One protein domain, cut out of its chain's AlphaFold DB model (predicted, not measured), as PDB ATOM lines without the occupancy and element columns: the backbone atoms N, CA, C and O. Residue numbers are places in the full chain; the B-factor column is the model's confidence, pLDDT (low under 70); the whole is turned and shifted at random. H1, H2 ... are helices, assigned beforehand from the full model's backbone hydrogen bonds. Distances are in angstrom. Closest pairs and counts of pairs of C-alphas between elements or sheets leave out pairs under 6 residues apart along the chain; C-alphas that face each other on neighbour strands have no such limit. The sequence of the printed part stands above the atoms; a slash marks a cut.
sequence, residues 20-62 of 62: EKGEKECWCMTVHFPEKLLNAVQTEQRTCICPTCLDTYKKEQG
ATOM      1  N   GLU A  20     188.807 168.997 235.205       85.50
ATOM      2  CA  GLU A  20     189.193 170.047 234.242       85.50
ATOM      3  C   GLU A  20     190.519 170.728 234.621       85.50
ATOM      4  O   GLU A  20     191.259 171.211 233.766       85.50
ATOM      5  N   LYS A  21     190.868 170.719 235.912       84.62
ATOM      6  CA  LYS A  21     192.143 171.233 236.434       84.62
ATOM      7  C   LYS A  21     193.281 170.206 236.389       84.62
ATOM      8  O   LYS A  21     194.389 170.510 236.826       84.62
ATOM      9  N   GLY A  22     193.038 169.005 235.862       88.12
ATOM     10  CA  GLY A  22     194.016 167.914 235.807       88.12
ATOM     11  C   GLY A  22     194.144 167.114 237.108       88.12
ATOM     12  O   GLY A  22     195.098 166.350 237.270       88.12
ATOM     13  N   GLU A  23     193.206 167.270 238.042       89.38
ATOM     14  CA  GLU A  23     193.118 166.443 239.243       89.38
ATOM     15  C   GLU A  23     192.459 165.092 238.932       89.38
ATOM     16  O   GLU A  23     191.731 164.923 237.954       89.38
ATOM     17  N   LYS A  24     192.716 164.093 239.783       89.88
ATOM     18  CA  LYS A  24     192.174 162.736 239.596       89.88
ATOM     19  C   LYS A  24     190.680 162.635 239.885       89.88
ATOM     20  O   LYS A  24     190.032 161.715 239.396       89.88
ATOM     21  N   GLU A  25     190.156 163.537 240.704       90.19
ATOM     22  CA  GLU A  25     188.777 163.520 241.178       90.19
ATOM     23  C   GLU A  25     188.203 164.935 241.142       90.19
ATOM     24  O   GLU A  25     188.928 165.923 241.228       90.19
ATOM     25  N   CYS A  26     186.882 165.035 241.009       91.25
ATOM     26  CA  CYS A  26     186.160 166.295 241.123       91.25
ATOM     27  C   CYS A  26     185.311 166.280 242.392       91.25
ATOM     28  O   CYS A  26     184.660 165.282 242.694       91.25
ATOM     29  N   TRP A  27     185.233 167.409 243.093       91.56
ATOM     30  CA  TRP A  27     184.378 167.551 244.276       91.56
ATOM     31  C   TRP A  27     182.893 167.238 243.993       91.56
ATOM     32  O   TRP A  27     182.178 166.789 244.884       91.56
ATOM     33  N   CYS A  28     182.406 167.425 242.757       91.25
ATOM     34  CA  CYS A  28     181.028 167.074 242.406       91.25
ATOM     35  C   CYS A  28     180.778 165.554 242.515       91.25
ATOM     36  O   CYS A  28     179.654 165.116 242.729       91.25
ATOM     37  N   MET A  29     181.829 164.737 242.421       90.81
ATOM     38  CA  MET A  29     181.753 163.285 242.585       90.81
ATOM     39  C   MET A  29     181.753 162.875 244.061       90.81
ATOM     40  O   MET A  29     181.345 161.765 244.390       90.81
ATOM     41  N   THR A  30     182.190 163.763 244.959       91.50
ATOM     42  CA  THR A  30     182.296 163.492 246.399       91.50
ATOM     43  C   THR A  30     181.076 163.964 247.189       91.50
ATOM     44  O   THR A  30     181.007 163.753 248.398       91.50
ATOM     45  N   VAL A  31     180.120 164.636 246.543       92.06
ATOM     46  CA  VAL A  31     178.922 165.190 247.186       92.06
ATOM     47  C   VAL A  31     177.645 164.630 246.569       92.06
ATOM     48  O   VAL A  31     177.607 164.220 245.413       92.06
ATOM     49  N   HIS A  32     176.565 164.646 247.346       91.38
ATOM     50  CA  HIS A  32     175.248 164.258 246.858       91.38
ATOM     51  C   HIS A  32     174.480 165.470 246.313       91.38
ATOM     52  O   HIS A  32     174.277 166.456 247.033       91.38
ATOM     53  N   PHE A  33     174.023 165.367 245.062       91.44
ATOM     54  CA  PHE A  33     173.154 166.348 244.415       91.44
ATOM     55  C   PHE A  33     171.696 165.879 244.453       91.44
ATOM     56  O   PHE A  33     171.405 164.786 243.966       91.44
ATOM     57  N   PRO A  34     170.766 166.697 244.979       91.56
ATOM     58  CA  PRO A  34     169.343 166.398 244.898       91.56
ATOM     59  C   PRO A  34     168.880 166.273 243.443       91.56
ATOM     60  O   PRO A  34     169.221 167.109 242.608       91.56
ATOM     61  N   GLU A  35     168.039 165.283 243.147       88.88
ATOM     62  CA  GLU A  35     167.548 165.025 241.784       88.88
ATOM     63  C   GLU A  35     166.857 166.252 241.172       88.88
ATOM     64  O   GLU A  35     167.091 166.601 240.022       88.88
ATOM     65  N   LYS A  36     166.077 166.985 241.971       88.81
ATOM     66  CA  LYS A  36     165.439 168.241 241.555       88.81
ATOM     67  C   LYS A  36     166.441 169.316 241.117       88.81
ATOM     68  O   LYS A  36     166.137 170.078 240.207       88.81
ATOM     69  N   LEU A  37     167.610 169.385 241.758       89.88
ATOM     70  CA  LEU A  37     168.669 170.322 241.387       89.88
ATOM     71  C   LEU A  37     169.320 169.905 240.064       89.88
ATOM     72  O   LEU A  37     169.565 170.755 239.218       89.88
ATOM     73  N   LEU A  38     169.533 168.603 239.859       88.81
ATOM     74  CA  LEU A  38     170.015 168.064 238.583       88.81
ATOM     75  C   LEU A  38     169.000 168.295 237.455       88.81
ATOM     76  O   LEU A  38     169.378 168.727 236.375       88.81
ATOM     77  N   ASN A  39     167.708 168.106 237.726       87.44
ATOM     78  CA  ASN A  39     166.627 168.354 236.769       87.44
ATOM     79  C   ASN A  39     166.459 169.843 236.419       87.44
ATOM     80  O   ASN A  39     165.922 170.165 235.362       87.44
ATOM     81  N   ALA A  40     166.898 170.762 237.286       85.31
ATOM     82  CA  ALA A  40     166.876 172.197 237.002       85.31
ATOM     83  C   ALA A  40     167.958 172.618 235.989       85.31
ATOM     84  O   ALA A  40     167.862 173.686 235.381       85.31
ATOM     85  N   VAL A  41     168.986 171.791 235.801       84.94
ATOM     86  CA  VAL A  41     170.067 172.033 234.850       84.94
ATOM     87  C   VAL A  41     169.590 171.646 233.447       84.94
ATOM     88  O   VAL A  41     169.495 170.475 233.103       84.94
ATOM     89  N   GLN A  42     169.298 172.644 232.612       71.50
ATOM     90  CA  GLN A  42     168.779 172.461 231.244       71.50
ATOM     91  C   GLN A  42     169.875 172.189 230.196       71.50
ATOM     92  O   GLN A  42     169.725 172.548 229.030       71.50
ATOM     93  N   THR A  43     171.006 171.605 230.593       68.38
ATOM     94  CA  THR A  43     172.102 171.294 229.665       68.38
ATOM     95  C   THR A  43     172.198 169.792 229.435       68.38
ATOM     96  O   THR A  43     172.170 168.999 230.372       68.38
ATOM     97  N   GLU A  44     172.330 169.406 228.163       65.62
ATOM     98  CA  GLU A  44     172.603 168.019 227.766       65.62
ATOM     99  C   GLU A  44     174.033 167.579 228.131       65.62
ATOM    100  O   GLU A  44     174.342 166.387 228.135       65.62
ATOM    101  N   GLN A  45     174.916 168.527 228.465       69.75
ATOM    102  CA  GLN A  45     176.267 168.250 228.938       69.75
ATOM    103  C   GLN A  45     176.286 168.107 230.460       69.75
ATOM    104  O   GLN A  45     175.859 168.995 231.204       69.75
ATOM    105  N   ARG A  46     176.861 166.993 230.930       72.00
ATOM    106  CA  ARG A  46     177.137 166.756 232.352       72.00
ATOM    107  C   ARG A  46     178.198 167.744 232.844       72.00
ATOM    108  O   ARG A  46     179.387 167.463 232.786       72.00
ATOM    109  N   THR A  47     177.748 168.900 233.317       83.75
ATOM    110  CA  THR A  47     178.586 169.971 233.870       83.75
ATOM    111  C   THR A  47     178.506 169.978 235.394       83.75
ATOM    112  O   THR A  47     177.489 169.601 235.980       83.75
ATOM    113  N   CYS A  48     179.586 170.385 236.063       90.62
ATOM    114  CA  CYS A  48     179.587 170.475 237.521       90.62
ATOM    115  C   CYS A  48     178.729 171.668 237.983       90.62
ATOM    116  O   CYS A  48     178.823 172.772 237.445       90.62
ATOM    117  N   ILE A  49     177.905 171.470 239.011       92.50
ATOM    118  CA  ILE A  49     177.155 172.543 239.682       92.50
ATOM    119  C   ILE A  49     177.992 173.022 240.857       92.50
ATOM    120  O   ILE A  49     178.298 172.172 241.675       92.50
ATOM    121  N   CYS A  50     178.317 174.315 240.980       94.12
ATOM    122  CA  CYS A  50     179.213 174.839 242.022       94.12
ATOM    123  C   CYS A  50     178.708 174.597 243.465       94.12
ATOM    124  O   CYS A  50     177.496 174.460 243.682       94.12
ATOM    125  N   PRO A  51     179.607 174.606 244.475       93.62
ATOM    126  CA  PRO A  51     179.228 174.370 245.871       93.62
ATOM    127  C   PRO A  51     178.197 175.383 246.367       93.62
ATOM    128  O   PRO A  51     177.246 175.019 247.051       93.62
ATOM    129  N   THR A  52     178.326 176.641 245.938       94.75
ATOM    130  CA  THR A  52     177.402 177.723 246.290       94.75
ATOM    131  C   THR A  52     175.972 177.418 245.858       94.75
ATOM    132  O   THR A  52     175.049 177.569 246.652       94.75
ATOM    133  N   CYS A  53     175.762 176.958 244.622       94.25
ATOM    134  CA  CYS A  53     174.424 176.616 244.140       94.25
ATOM    135  C   CYS A  53     173.853 175.394 244.864       94.25
ATOM    136  O   CYS A  53     172.665 175.386 245.190       94.25
ATOM    137  N   LEU A  54     174.687 174.391 245.155       94.06
ATOM    138  CA  LEU A  54     174.270 173.229 245.938       94.06
ATOM    139  C   LEU A  54     173.843 173.627 247.359       94.06
ATOM    140  O   LEU A  54     172.805 173.172 247.837       94.06
ATOM    141  N   ASP A  55     174.615 174.481 248.023       94.38
ATOM    142  CA  ASP A  55     174.339 174.923 249.389       94.38
ATOM    143  C   ASP A  55     173.115 175.832 249.469       94.38
ATOM    144  O   ASP A  55     172.298 175.669 250.375       94.38
ATOM    145  N   THR A  56     172.945 176.757 248.520       94.31
ATOM    146  CA  THR A  56     171.729 177.576 248.418       94.31
ATOM    147  C   THR A  56     170.504 176.688 248.245       94.31
ATOM    148  O   THR A  56     169.552 176.811 249.012       94.31
ATOM    149  N   TYR A  57     170.561 175.714 247.333       93.19
ATOM    150  CA  TYR A  57     169.456 174.781 247.119       93.19
ATOM    151  C   TYR A  57     169.118 173.972 248.381       93.19
ATOM    152  O   TYR A  57     167.951 173.809 248.725       93.19
ATOM    153  N   LYS A  58     170.132 173.479 249.106       90.50
ATOM    154  CA  LYS A  58     169.931 172.750 250.371       90.50
ATOM    155  C   LYS A  58     169.291 173.618 251.455       90.50
ATOM    156  O   LYS A  58     168.481 173.103 252.215       90.50
ATOM    157  N   LYS A  59     169.645 174.906 251.528       92.19
ATOM    158  CA  LYS A  59     169.062 175.860 252.486       92.19
ATOM    159  C   LYS A  59     167.610 176.205 252.160       92.19
ATOM    160  O   LYS A  59     166.833 176.391 253.079       92.19
ATOM    161  N   GLU A  60     167.252 176.286 250.882       87.19
ATOM    162  CA  GLU A  60     165.887 176.611 250.438       87.19
ATOM    163  C   GLU A  60     164.906 175.428 250.531       87.19
ATOM    164  O   GLU A  60     163.696 175.630 250.481       87.19
ATOM    165  N   GLN A  61     165.407 174.193 250.641       75.50
ATOM    166  CA  GLN A  61     164.591 172.982 250.826       75.50
ATOM    167  C   GLN A  61     164.466 172.543 252.298       75.50
ATOM    168  O   GLN A  61     163.842 171.513 252.560       75.50
ATOM    169  N   GLY A  62     165.091 173.270 253.231       55.28
ATOM    170  CA  GLY A  62     164.988 173.054 254.680       55.28
ATOM    171  C   GLY A  62     163.984 173.998 255.319       55.28
ATOM    172  O   GLY A  62     163.295 173.543 256.256       55.28
TER     173      GLY A  62
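This is residues 20 to 62 of the 62 residues of an uncharacterized protein of Lysinibacillus fusiformis (UniProt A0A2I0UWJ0). This is a small, loop-rich chain with a free tail, in which two short helices, H1 and H2, lead to a wide loop, residues 41 to 50, that swings out from H2 and folds back to the longest helix, H3. The tail, residues 20 to 25, sticks out at one end of the longest axis, and H3 runs toward the other end. The printed part has 43 residues with three named helices in the order H1, H2, H3 and no named strand; the class is all helix, though under half of the residues, 20 of 43, are in named elements. The whole is only just loose, close to compact, with a radius of gyration of the C-alphas of 11.3 A, and elongated, spanning 34 by 21 by 14 A.

Start at residues 20 to 25, which stand free, and go on to H1, residues 27 to 30, which touches no helix. A tight link of 4 residues leads to H2, residues 35 to 40, and H1 and H2 are apart. A short link of 10 residues leads on to H3, residues 51 to 60. H2 and H3 are close but not clearly touching; their closest C-alphas, those of Leu 37 and Tyr 57, are 7.3 A apart. Their lines stand at 72 degrees, only just about perpendicular. H1 and H3 are only just apart, the closest C-alphas being 8.3 A from each other. In H2 and H3 every O i to N i+4 pair is within hydrogen-bond range; H1 is too short for such a pair, and its one O i to N i+3 pair is within range.

Find C-alpha 27 at (184.378, 167.551, 244.276), where H1 begins; it ends at residue 30. H2 runs from residue 35 to residue 40. Look next at C-alpha 51, at (179.228, 174.370, 245.871); from there H3 runs 14.3 A to C-alpha 60 at (165.887, 176.611, 250.438).

The two C-alphas farthest apart are those of Gly 22 and Gly 62, at 35.0 A. The printed part has no cut and ends at residue 62, the chain's last; no link is long. The mean pLDDT of the printed part is 86.8, and residues 43 to 45 and residue 62 are under 70.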